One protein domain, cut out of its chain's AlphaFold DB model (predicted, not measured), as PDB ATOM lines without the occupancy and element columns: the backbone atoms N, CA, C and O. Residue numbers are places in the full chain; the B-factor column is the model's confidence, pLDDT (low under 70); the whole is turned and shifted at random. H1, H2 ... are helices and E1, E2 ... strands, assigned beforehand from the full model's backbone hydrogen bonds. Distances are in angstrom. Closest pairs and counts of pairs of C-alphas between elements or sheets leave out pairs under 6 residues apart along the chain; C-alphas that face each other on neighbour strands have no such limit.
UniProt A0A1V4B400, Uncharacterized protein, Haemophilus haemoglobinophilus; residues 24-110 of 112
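What this domain is: This is residues 24 to 110 of the 112 residues of an uncharacterized protein of Haemophilus haemoglobinophilus (UniProt A0A1V4B400). H3 lies in the middle, with H2 crossing it on one side as a steep X and the short H5 packed on it nearly side by side. A two-stranded ribbon, E1 and E2, runs past the last residues of H3, and the small helices H1 and H4 meet near the end where E1 begins and E2 ends. The printed part has 87 residues with five named helices and two strands, in the order H1 E1 H2 H3 E2 H4 H5; the ribbon is antiparallel and the class is mostly helix. The whole is compact, with a radius of gyration of the C-alphas of 12.9 A and spans of 36 by 28 by 21 A.

How they stand to each other: H1, residues 25 to 29, touches H4, residues 95 to 99; their closest C-alphas, of Ile 28 and Tyr 96, are 5.7 A apart. E1, residues 32 to 36, and E2, residues 87 to 91, are antiparallel neighbours at 146 degrees, with N 33 and O 90 at 2.9 A and N 88 and O 35 at 2.8 A, within hydrogen-bond range. H2, residues 45 to 61, touches H3, residues 71 to 84, closest at the C-alphas of Ser 55 and Glu 77, 5.0 A, at a steep tilt of 56 degrees, opposite ways. H5, residues 101 to 108, touches H3 at a shallow tilt of 21 degrees, the same way; the closest C-alphas, of Glu 76 and Ile 106, are 6.2 A apart. H4 and H5 touch only at the corner, closest at the C-alphas of Cys 97 and Cys 104, 5.2 A. H2 and H5 are apart. In H1, H2, H3, H4 and H5 every O i to N i+4 pair is within hydrogen-bond range.

Where its parts are: H1 begins at C-alpha 25 (-23.441, 25.265, 30.422). E1 is 14.0 A long, H2 24.7 A, H3 20.0 A and E2 13.2 A. H5, 10.3 A, ends at C-alpha 108 (-31.433, 35.999, 15.690).

The domain as a whole: The C-alphas farthest apart, of Thr 39 and Gly 63, are 37.1 A apart. The printed part has no cut and no long link. Mean pLDDT of the printed part is 95.2, and no printed residue is under 70.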
ATOM      1  N   GLU A  24     -25.797  25.329  34.579       81.62
ATOM      2  CA  GLU A  24     -24.733  24.557  33.958       81.62
ATOM      3  C   GLU A  24     -24.763  24.746  32.437       81.62
ATOM      4  O   GLU A  24     -25.829  24.751  31.813       81.62
ATOM      5  N   ASN A  25     -23.587  24.875  31.825       84.00
ATOM      6  CA  ASN A  25     -23.441  25.265  30.422       84.00
ATOM      7  C   ASN A  25     -24.240  24.364  29.453       84.00
ATOM      8  O   ASN A  25     -24.888  24.854  28.532       84.00
ATOM      9  N   TYR A  26     -24.301  23.052  29.714       85.75
ATOM     10  CA  TYR A  26     -25.082  22.109  28.900       85.75
ATOM     11  C   TYR A  26     -26.602  22.326  29.010       85.75
ATOM     12  O   TYR A  26     -27.355  22.004  28.088       85.75
ATOM     13  N   THR A  27     -27.094  22.856  30.135       89.44
ATOM     14  CA  THR A  27     -28.512  23.216  30.275       89.44
ATOM     15  C   THR A  27     -28.830  24.455  29.451       89.44
ATOM     16  O   THR A  27     -29.845  24.454  28.758       89.44
ATOM     17  N   ILE A  28     -27.936  25.451  29.451       91.19
ATOM     18  CA  ILE A  28     -28.025  26.637  28.598       91.19
ATOM     19  C   ILE A  28     -27.969  26.236  27.124       91.19
ATOM     20  O   ILE A  28     -28.835  26.642  26.355       91.19
ATOM     21  N   ASP A  29     -27.025  25.387  26.716       87.75
ATOM     22  CA  ASP A  29     -26.891  24.969  25.316       87.75
ATOM     23  C   ASP A  29     -28.161  24.288  24.779       87.75
ATOM     24  O   ASP A  29     -28.534  24.511  23.627       87.75
ATOM     25  N   ARG A  30     -28.886  23.537  25.622       90.19
ATOM     26  CA  ARG A  30     -30.170  22.904  25.265       90.19
ATOM     27  C   ARG A  30     -31.338  23.888  25.120       90.19
ATOM     28  O   ARG A  30     -32.379  23.500  24.590       90.19
ATOM     29  N   MET A  31     -31.192  25.139  25.567       94.75
ATOM     30  CA  MET A  31     -32.229  26.165  25.411       94.75
ATOM     31  C   MET A  31     -32.290  26.732  23.993       94.75
ATOM     32  O   MET A  31     -33.354  27.194  23.591       94.75
ATOM     33  N   GLY A  32     -31.189  26.698  23.238       95.56
ATOM     34  CA  GLY A  32     -31.148  27.095  21.831       95.56
ATOM     35  C   GLY A  32     -31.323  25.883  20.921       95.56
ATOM     36  O   GLY A  32     -30.556  24.927  20.996       95.56
ATOM     37  N   TYR A  33     -32.322  25.908  20.044       96.94
ATOM     38  CA  TYR A  33     -32.625  24.790  19.154       96.94
ATOM     39  C   TYR A  33     -33.177  25.273  17.817       96.94
ATOM     40  O   TYR A  33     -33.535  26.435  17.646       96.94
ATOM     41  N   TRP A  34     -33.229  24.363  16.853       98.00
ATOM     42  CA  TRP A  34     -33.740  24.632  15.519       98.00
ATOM     43  C   TRP A  34     -34.958  23.760  15.234       98.00
ATOM     44  O   TRP A  34     -34.979  22.579  15.604       98.00
ATOM     45  N   VAL A  35     -35.958  24.345  14.582       98.00
ATOM     46  CA  VAL A  35     -37.215  23.682  14.207       98.00
ATOM     47  C   VAL A  35     -37.496  23.858  12.730       98.00
ATOM     48  O   VAL A  35     -37.120  24.869  12.148       98.00
ATOM     49  N   ASP A  36     -38.117  22.864  12.113       97.94
ATOM     50  CA  ASP A  36     -38.591  22.962  10.735       97.94
ATOM     51  C   ASP A  36     -39.733  23.982  10.654       97.94
ATOM     52  O   ASP A  36     -40.668  23.919  11.452       97.94
ATOM     53  N   TYR A  37     -39.666  24.918   9.705       96.81
ATOM     54  CA  TYR A  37     -40.605  26.043   9.648       96.81
ATOM     55  C   TYR A  37     -42.055  25.640   9.352       96.81
ATOM     56  O   TYR A  37     -42.962  26.424   9.612       96.81
ATOM     57  N   LYS A  38     -42.281  24.451   8.775       96.44
ATOM     58  CA  LYS A  38     -43.628  23.963   8.447       96.44
ATOM     59  C   LYS A  38     -44.189  23.074   9.543       96.44
ATOM     60  O   LYS A  38     -45.368  23.148   9.863       96.44
ATOM     61  N   THR A  39     -43.359  22.176  10.064       97.31
ATOM     62  CA  THR A  39     -43.789  21.103  10.968       97.31
ATOM     63  C   THR A  39     -43.519  21.406  12.436       97.31
ATOM     64  O   THR A  39     -43.974  20.645  13.287       97.31
ATOM     65  N   GLU A  40     -42.740  22.452  12.739       96.50
ATOM     66  CA  GLU A  40     -42.276  22.829  14.087       96.50
ATOM     67  C   GLU A  40     -41.519  21.695  14.819       96.50
ATOM     68  O   GLU A  40     -41.221  21.760  16.015       96.50
ATOM     69  N   LYS A  41     -41.133  20.638  14.090       97.25
ATOM     70  CA  LYS A  41     -40.352  19.521  14.623       97.25
ATOM     71  C   LYS A  41     -38.891  19.927  14.755       97.25
ATOM     72  O   LYS A  41     -38.323  20.566  13.870       97.25
ATOM     73  N   LYS A  42     -38.256  19.502  15.851       96.75
ATOM     74  CA  LYS A  42     -36.826  19.739  16.085       96.75
ATOM     75  C   LYS A  42     -35.969  19.099  14.992       96.75
ATOM     76  O   LYS A  42     -36.250  17.993  14.527       96.75
ATOM     77  N   VAL A  43     -34.879  19.779  14.642       96.44
ATOM     78  CA  VAL A  43     -33.853  19.267  13.726       96.44
ATOM     79  C   VAL A  43     -33.318  17.916  14.208       96.44
ATOM     80  O   VAL A  43     -32.937  17.754  15.369       96.44
ATOM     81  N   LYS A  44     -33.243  16.945  13.293       96.25
ATOM     82  CA  LYS A  44     -32.617  15.638  13.541       96.25
ATOM     83  C   LYS A  44     -31.094  15.777  13.619       96.25
ATOM     84  O   LYS A  44     -30.499  16.519  12.840       96.25
ATOM     85  N   ALA A  45     -30.447  14.978  14.471       94.31
ATOM     86  CA  ALA A  45     -28.995  15.012  14.685       94.31
ATOM     87  C   ALA A  45     -28.159  14.935  13.389       94.31
ATOM     88  O   ALA A  45     -27.159  15.639  13.253       94.31
ATOM     89  N   GLY A  46     -28.597  14.144  12.400       96.81
ATOM     90  CA  GLY A  46     -27.910  14.031  11.109       96.81
ATOM     91  C   GLY A  46     -27.791  15.360  10.351       96.81
ATOM     92  O   GLY A  46     -26.753  15.639   9.760       96.81
ATOM     93  N   ILE A  47     -28.807  16.222  10.427       97.31
ATOM     94  CA  ILE A  47     -28.789  17.534   9.767       97.31
ATOM     95  C   ILE A  47     -27.805  18.482  10.457       97.31
ATOM     96  O   ILE A  47     -27.062  19.182   9.771       97.31
ATOM     97  N   TYR A  48     -27.743  18.468  11.792       97.06
ATOM     98  CA  TYR A  48     -26.734  19.235  12.525       97.06
ATOM     99  C   TYR A  48     -25.312  18.823  12.127       97.06
ATOM    100  O   TYR A  48     -24.477  19.687  11.866       97.06
ATOM    101  N   LYS A  49     -25.048  17.515  11.991       97.75
ATOM    102  CA  LYS A  49     -23.748  17.008  11.520       97.75
ATOM    103  C   LYS A  49     -23.423  17.492  10.103       97.75
ATOM    104  O   LYS A  49     -22.314  17.960   9.860       97.75
ATOM    105  N   ILE A  50     -24.393  17.426   9.188       98.12
ATOM    106  CA  ILE A  50     -24.232  17.911   7.809       98.12
ATOM    107  C   ILE A  50     -23.881  19.401   7.799       98.12
ATOM    108  O   ILE A  50     -22.900  19.786   7.168       98.12
ATOM    109  N   CYS A  51     -24.637  20.232   8.521       98.25
ATOM    110  CA  CYS A  51     -24.376  21.668   8.545       98.25
ATOM    111  C   CYS A  51     -23.072  22.024   9.260       98.25
ATOM    112  O   CYS A  51     -22.369  22.915   8.805       98.25
ATOM    113  N   SER A  52     -22.685  21.289  10.305       97.31
ATOM    114  CA  SER A  52     -21.376  21.452  10.951       97.31
ATOM    115  C   SER A  52     -20.229  21.208   9.966       97.31
ATOM    116  O   SER A  52     -19.277  21.984   9.913       97.31
ATOM    117  N   ASN A  53     -20.307  20.134   9.177       97.56
ATOM    118  CA  ASN A  53     -19.287  19.826   8.175       97.56
ATOM    119  C   ASN A  53     -19.265  20.872   7.056       97.56
ATOM    120  O   ASN A  53     -18.192  21.338   6.686       97.56
ATOM    121  N   TYR A  54     -20.442  21.279   6.574       97.62
ATOM    122  CA  TYR A  54     -20.578  22.340   5.577       97.62
ATOM    123  C   TYR A  54     -19.888  23.634   6.023       97.62
ATOM    124  O   TYR A  54     -19.091  24.186   5.269       97.62
ATOM    125  N   SER A  55     -20.127  24.085   7.257       97.50
ATOM    126  CA  SER A  55     -19.507  25.304   7.785       97.50
ATOM    127  C   SER A  55     -17.989  25.210   7.825       97.50
ATOM    128  O   SER A  55     -17.310  26.135   7.400       97.50
ATOM    129  N   LYS A  56     -17.438  24.080   8.288       96.38
ATOM    130  CA  LYS A  56     -15.981  23.877   8.329       96.38
ATOM    131  C   LYS A  56     -15.361  23.907   6.932       96.38
ATOM    132  O   LYS A  56     -14.320  24.526   6.756       96.38
ATOM    133  N   ILE A  57     -16.019  23.291   5.946       96.75
ATOM    134  CA  ILE A  57     -15.589  23.343   4.542       96.75
ATOM    135  C   ILE A  57     -15.622  24.788   4.034       96.75
ATOM    136  O   ILE A  57     -14.632  25.247   3.478       96.75
ATOM    137  N   LYS A  58     -16.705  25.534   4.289       97.31
ATOM    138  CA  LYS A  58     -16.831  26.938   3.865       97.31
ATOM    139  C   LYS A  58     -15.792  27.859   4.494       97.31
ATOM    140  O   LYS A  58     -15.342  28.790   3.839       97.31
ATOM    141  N   LEU A  59     -15.413  27.615   5.746       96.56
ATOM    142  CA  LEU A  59     -14.320  28.342   6.389       96.56
ATOM    143  C   LEU A  59     -12.980  27.996   5.725       96.56
ATOM    144  O   LEU A  59     -12.235  28.902   5.362       96.56
ATOM    145  N   ASN A  60     -12.716  26.710   5.480       95.88
ATOM    146  CA  ASN A  60     -11.482  26.262   4.836       95.88
ATOM    147  C   ASN A  60     -11.333  26.794   3.397       95.88
ATOM    148  O   ASN A  60     -10.261  27.251   3.018       95.88
ATOM    149  N   GLU A  61     -12.416  26.830   2.614       96.44
ATOM    150  CA  GLU A  61     -12.447  27.449   1.276       96.44
ATOM    151  C   GLU A  61     -12.068  28.942   1.300       96.44
ATOM    152  O   GLU A  61     -11.559  29.465   0.313       96.44
ATOM    153  N   LYS A  62     -12.294  29.630   2.427       96.31
ATOM    154  CA  LYS A  62     -11.892  31.029   2.648       96.31
ATOM    155  C   LYS A  62     -10.476  31.164   3.229       96.31
ATOM    156  O   LYS A  62     -10.078  32.269   3.579       96.31
ATOM    157  N   GLY A  63      -9.737  30.063   3.383       95.88
ATOM    158  CA  GLY A  63      -8.428  30.040   4.045       95.88
ATOM    159  C   GLY A  63      -8.494  30.228   5.566       95.88
ATOM    160  O   GLY A  63      -7.496  30.590   6.181       95.88
ATOM    161  N   ILE A  64      -9.660  30.008   6.184       95.31
ATOM    162  CA  ILE A  64      -9.890  30.236   7.614       95.31
ATOM    163  C   ILE A  64      -9.858  28.904   8.365       95.31
ATOM    164  O   ILE A  64     -10.654  27.998   8.103       95.31
ATOM    165  N   VAL A  65      -8.971  28.801   9.356       91.88
ATOM    166  CA  VAL A  65      -8.895  27.641  10.251       91.88
ATOM    167  C   VAL A  65      -9.966  27.757  11.337       91.88
ATOM    168  O   VAL A  65     -10.095  28.785  12.001       91.88
ATOM    169  N   PHE A  66     -10.730  26.682  11.546       91.56
ATOM    170  CA  PHE A  66     -11.709  26.620  12.628       91.56
ATOM    171  C   PHE A  66     -11.010  26.568  13.995       91.56
ATOM    172  O   PHE A  66     -10.431  25.549  14.368       91.56
ATOM    173  N   ASN A  67     -11.104  27.664  14.740       92.19
ATOM    174  CA  ASN A  67     -10.619  27.830  16.108       92.19
ATOM    175  C   ASN A  67     -11.611  28.708  16.904       92.19
ATOM    176  O   ASN A  67     -12.695  29.025  16.409       92.19
ATOM    177  N   TYR A  68     -11.264  29.073  18.141       88.56
ATOM    178  CA  TYR A  68     -12.127  29.908  18.983       88.56
ATOM    179  C   TYR A  68     -12.318  31.322  18.408       88.56
ATOM    180  O   TYR A  68     -13.439  31.822  18.404       88.56
ATOM    181  N   ASP A  69     -11.270  31.912  17.831       91.56
ATOM    182  CA  ASP A  69     -11.309  33.266  17.258       91.56
ATOM    183  C   ASP A  69     -12.263  33.362  16.054       91.56
ATOM    184  O   ASP A  69     -12.927  34.372  15.842       91.56
ATOM    185  N   ASN A  70     -12.382  32.276  15.285       93.12
ATOM    186  CA  ASN A  70     -13.237  32.185  14.097       93.12
ATOM    187  C   ASN A  70     -14.586  31.495  14.364       93.12
ATOM    188  O   ASN A  70     -15.339  31.182  13.432       93.12
ATOM    189  N   LEU A  71     -14.920  31.251  15.633       93.81
ATOM    190  CA  LEU A  71     -16.189  30.659  16.045       93.81
ATOM    191  C   LEU A  71     -17.430  31.438  15.545       93.81
ATOM    192  O   LEU A  71     -18.403  30.784  15.147       93.81
ATOM    193  N   PRO A  72     -17.421  32.787  15.465       95.75
ATOM    194  CA  PRO A  72     -18.555  33.557  14.944       95.75
ATOM    195  C   PRO A  72     -18.822  33.276  13.464       95.75
ATOM    196  O   PRO A  72     -19.962  33.029  13.065       95.75
ATOM    197  N   LEU A  73     -17.760  33.212  12.657       96.75
ATOM    198  CA  LEU A  73     -17.838  32.893  11.230       96.75
ATOM    199  C   LEU A  73     -18.359  31.473  11.011       96.75
ATOM    200  O   LEU A  73     -19.189  31.228  10.134       96.75
ATOM    201  N   TYR A  74     -17.917  30.532  11.850       97.00
ATOM    202  CA  TYR A  74     -18.461  29.179  11.850       97.00
ATOM    203  C   TYR A  74     -19.969  29.180  12.128       97.00
ATOM    204  O   TYR A  74     -20.729  28.525  11.408       97.00
ATOM    205  N   TYR A  75     -20.422  29.914  13.152       97.12
ATOM    206  CA  TYR A  75     -21.844  30.008  13.470       97.12
ATOM    207  C   TYR A  75     -22.637  30.655  12.339       97.12
ATOM    208  O   TYR A  75     -23.714  30.160  12.019       97.12
ATOM    209  N   GLU A  76     -22.114  31.681  11.679       97.31
ATOM    210  CA  GLU A  76     -22.780  32.289  10.533       97.31
ATOM    211  C   GLU A  76     -23.041  31.279   9.404       97.31
ATOM    212  O   GLU A  76     -24.191  31.094   8.994       97.31
ATOM    213  N   GLU A  77     -22.013  30.553   8.957       98.00
ATOM    214  CA  GLU A  77     -22.181  29.536   7.908       98.00
ATOM    215  C   GLU A  77     -23.091  28.385   8.367       98.00
ATOM    216  O   GLU A  77     -23.889  27.846   7.596       98.00
ATOM    217  N   TYR A  78     -23.027  28.029   9.654       98.06
ATOM    218  CA  TYR A  78     -23.853  26.970  10.233       98.06
ATOM    219  C   TYR A  78     -25.335  27.336  10.263       98.06
ATOM    220  O   TYR A  78     -26.187  26.553   9.831       98.06
ATOM    221  N   GLY A  79     -25.644  28.540  10.744       98.00
ATOM    222  CA  GLY A  79     -27.001  29.066  10.779       98.00
ATOM    223  C   GLY A  79     -27.571  29.215   9.373       98.00
ATOM    224  O   GLY A  79     -28.700  28.795   9.128       98.00
ATOM    225  N   LYS A  80     -26.762  29.697   8.419       98.19
ATOM    226  CA  LYS A  80     -27.132  29.786   7.001       98.19
ATOM    227  C   LYS A  80     -27.482  28.418   6.409       98.19
ATOM    228  O   LYS A  80     -28.513  28.289   5.751       98.19
ATOM    229  N   CYS A  81     -26.677  27.385   6.673       98.50
ATOM    230  CA  CYS A  81     -26.967  26.023   6.215       98.50
ATOM    231  C   CYS A  81     -28.311  25.503   6.743       98.50
ATOM    232  O   CYS A  81     -29.110  24.966   5.972       98.50
ATOM    233  N   LEU A  82     -28.578  25.674   8.041       98.50
ATOM    234  CA  LEU A  82     -29.840  25.246   8.650       98.50
ATOM    235  C   LEU A  82     -31.026  26.034   8.090       98.50
ATOM    236  O   LEU A  82     -32.037  25.443   7.711       98.50
ATOM    237  N   TYR A  83     -30.879  27.348   7.969       98.31
ATOM    238  CA  TYR A  83     -31.912  28.223   7.434       98.31
ATOM    239  C   TYR A  83     -32.321  27.849   6.006       98.31
ATOM    240  O   TYR A  83     -33.510  27.679   5.724       98.31
ATOM    241  N   ASN A  84     -31.335  27.622   5.132       97.94
ATOM    242  CA  ASN A  84     -31.552  27.214   3.741       97.94
ATOM    243  C   ASN A  84     -32.234  25.844   3.621       97.94
ATOM    244  O   ASN A  84     -32.899  25.569   2.628       97.94
ATOM    245  N   LYS A  85     -32.094  24.984   4.635       97.62
ATOM    246  CA  LYS A  85     -32.784  23.690   4.716       97.62
ATOM    247  C   LYS A  85     -34.198  23.785   5.304       97.62
ATOM    248  O   LYS A  85     -34.823  22.752   5.509       97.62
ATOM    249  N   GLY A  86     -34.702  24.993   5.564       97.69
ATOM    250  CA  GLY A  86     -36.043  25.219   6.105       97.69
ATOM    251  C   GLY A  86     -36.104  25.249   7.631       97.69
ATOM    252  O   GLY A  86     -37.185  25.169   8.204       97.69
ATOM    253  N   PHE A  87     -34.979  25.372   8.329       98.44
ATOM    254  CA  PHE A  87     -35.009  25.440   9.787       98.44
ATOM    255  C   PHE A  87     -35.019  26.886  10.289       98.44
ATOM    256  O   PHE A  87     -34.488  27.794   9.649       98.44
ATOM    257  N   ARG A  88     -35.640  27.109  11.446       98.06
ATOM    258  CA  ARG A  88     -35.689  28.392  12.147       98.06
ATOM    259  C   ARG A  88     -35.128  28.249  13.541       98.06
ATOM    260  O   ARG A  88     -35.381  27.255  14.227       98.06
ATOM    261  N   PHE A  89     -34.352  29.243  13.945       98.19
ATOM    262  CA  PHE A  89     -33.766  29.263  15.272       98.19
ATOM    263  C   PHE A  89     -34.821  29.631  16.316       98.19
ATOM    264  O   PHE A  89     -35.605  30.566  16.136       98.19
ATOM    265  N   ARG A  90     -34.837  28.902  17.429       97.19
ATOM    266  CA  ARG A  90     -35.735  29.106  18.564       97.19
ATOM    267  C   ARG A  90     -34.951  29.016  19.867       97.19
ATOM    268  O   ARG A  90     -33.927  28.344  19.971       97.19
ATOM    269  N   THR A  91     -35.478  29.690  20.877       96.25
ATOM    270  CA  THR A  91     -34.943  29.684  22.237       96.25
ATOM    271  C   THR A  91     -36.082  29.414  23.205       96.25
ATOM    272  O   THR A  91     -37.110  30.078  23.102       96.25
ATOM    273  N   THR A  92     -35.915  28.488  24.150       93.94
ATOM    274  CA  THR A  92     -36.931  28.245  25.194       93.94
ATOM    275  C   THR A  92     -36.969  29.348  26.252       93.94
ATOM    276  O   THR A  92     -37.970  29.499  26.940       93.94
ATOM    277  N   SER A  93     -35.882  30.109  26.406       92.12
ATOM    278  CA  SER A  93     -35.753  31.169  27.406       92.12
ATOM    279  C   SER A  93     -34.821  32.278  26.917       92.12
ATOM    280  O   SER A  93     -33.870  32.016  26.175       92.12
ATOM    281  N   TRP A  94     -35.064  33.507  27.381       89.75
ATOM    282  CA  TRP A  94     -34.164  34.652  27.192       89.75
ATOM    283  C   TRP A  94     -32.780  34.406  27.815       89.75
ATOM    284  O   TRP A  94     -31.782  34.937  27.326       89.75
ATOM    285  N   LEU A  95     -32.709  33.527  28.825       91.44
ATOM    286  CA  LEU A  95     -31.479  33.142  29.516       91.44
ATOM    287  C   LEU A  95     -30.427  32.564  28.553       91.44
ATOM    288  O   LEU A  95     -29.232  32.747  28.768       91.44
ATOM    289  N   TYR A  96     -30.854  31.941  27.448       93.81
ATOM    290  CA  TYR A  96     -29.933  31.503  26.399       93.81
ATOM    291  C   TYR A  96     -29.094  32.664  25.861       93.81
ATOM    292  O   TYR A  96     -27.877  32.564  25.792       93.81
ATOM    293  N   CYS A  97     -29.742  33.767  25.487       93.31
ATOM    294  CA  CYS A  97     -29.072  34.913  24.879       93.31
ATOM    295  C   CYS A  97     -28.266  35.718  25.898       93.31
ATOM    296  O   CYS A  97     -27.270  36.325  25.521       93.31
ATOM    297  N   TYR A  98     -28.650  35.673  27.175       91.38
ATOM    298  CA  TYR A  98     -27.841  36.222  28.262       91.38
ATOM    299  C   TYR A  98     -26.481  35.510  28.369       91.38
ATOM    300  O   TYR A  98     -25.445  36.163  28.389       91.38
ATOM    301  N   HIS A  99     -26.471  34.171  28.348       91.69
ATOM    302  CA  HIS A  99     -25.239  33.374  28.478       91.69
ATOM    303  C   HIS A  99     -24.484  33.143  27.158       91.69
ATOM    304  O   HIS A  99     -23.280  32.903  27.161       91.69
ATOM    305  N   LYS A 100     -25.173  33.170  26.012       93.06
ATOM    306  CA  LYS A 100     -24.626  32.879  24.672       93.06
ATOM    307  C   LYS A 100     -24.823  34.067  23.736       93.06
ATOM    308  O   LYS A 100     -25.354  33.900  22.638       93.06
ATOM    309  N   LYS A 101     -24.427  35.259  24.186       93.38
ATOM    310  CA  LYS A 101     -24.712  36.538  23.520       93.38
ATOM    311  C   LYS A 101     -24.368  36.530  22.030       93.38
ATOM    312  O   LYS A 101     -25.269  36.617  21.205       93.38
ATOM    313  N   GLU A 102     -23.103  36.299  21.696       93.56
ATOM    314  CA  GLU A 102     -22.608  36.307  20.315       93.56
ATOM    315  C   GLU A 102     -23.331  35.287  19.419       93.56
ATOM    316  O   GLU A 102     -23.858  35.614  18.356       93.56
ATOM    317  N   LYS A 103     -23.455  34.040  19.886       94.62
ATOM    318  CA  LYS A 103     -24.169  32.987  19.151       94.62
ATOM    319  C   LYS A 103     -25.651  33.322  18.952       94.62
ATOM    320  O   LYS A 103     -26.199  33.066  17.881       94.62
ATOM    321  N   CYS A 104     -26.311  33.885  19.967       95.50
ATOM    322  CA  CYS A 104     -27.700  34.320  19.863       95.50
ATOM    323  C   CYS A 104     -27.857  35.484  18.875       95.50
ATOM    324  O   CYS A 104     -28.771  35.442  18.054       95.50
ATOM    325  N   GLU A 105     -26.969  36.479  18.903       96.00
ATOM    326  CA  GLU A 105     -26.980  37.610  17.966       96.00
ATOM    327  C   GLU A 105     -26.856  37.131  16.516       96.00
ATOM    328  O   GLU A 105     -27.688  37.487  15.677       96.00
ATOM    329  N   ILE A 106     -25.914  36.223  16.240       97.00
ATOM    330  CA  ILE A 106     -25.742  35.620  14.912       97.00
ATOM    331  C   ILE A 106     -26.999  34.862  14.482       97.00
ATOM    332  O   ILE A 106     -27.412  34.962  13.326       97.00
ATOM    333  N   TYR A 107     -27.624  34.099  15.383       97.56
ATOM    334  CA  TYR A 107     -28.788  33.281  15.038       97.56
ATOM    335  C   TYR A 107     -30.124  34.023  15.041       97.56
ATOM    336  O   TYR A 107     -31.089  33.530  14.453       97.56
ATOM    337  N   ASN A 108     -30.202  35.211  15.640       95.88
ATOM    338  CA  ASN A 108     -31.433  35.999  15.690       95.88
ATOM    339  C   ASN A 108     -31.973  36.327  14.292       95.88
ATOM    340  O   ASN A 108     -33.192  36.352  14.106       95.88
ATOM    341  N   LYS A 109     -31.092  36.485  13.296       96.25
ATOM    342  CA  LYS A 109     -31.487  36.722  11.899       96.25
ATOM    343  C   LYS A 109     -32.204  35.536  11.238       96.25
ATOM    344  O   LYS A 109     -32.880  35.728  10.239       96.25
ATOM    345  N   TYR A 110     -32.123  34.334  11.816       97.31
ATOM    346  CA  TYR A 110     -32.743  33.106  11.295       97.31
ATOM    347  C   TYR A 110     -34.028  32.699  12.037       97.31
ATOM    348  O   TYR A 110     -34.440  31.536  11.986       97.31
TER     349      TYR A 110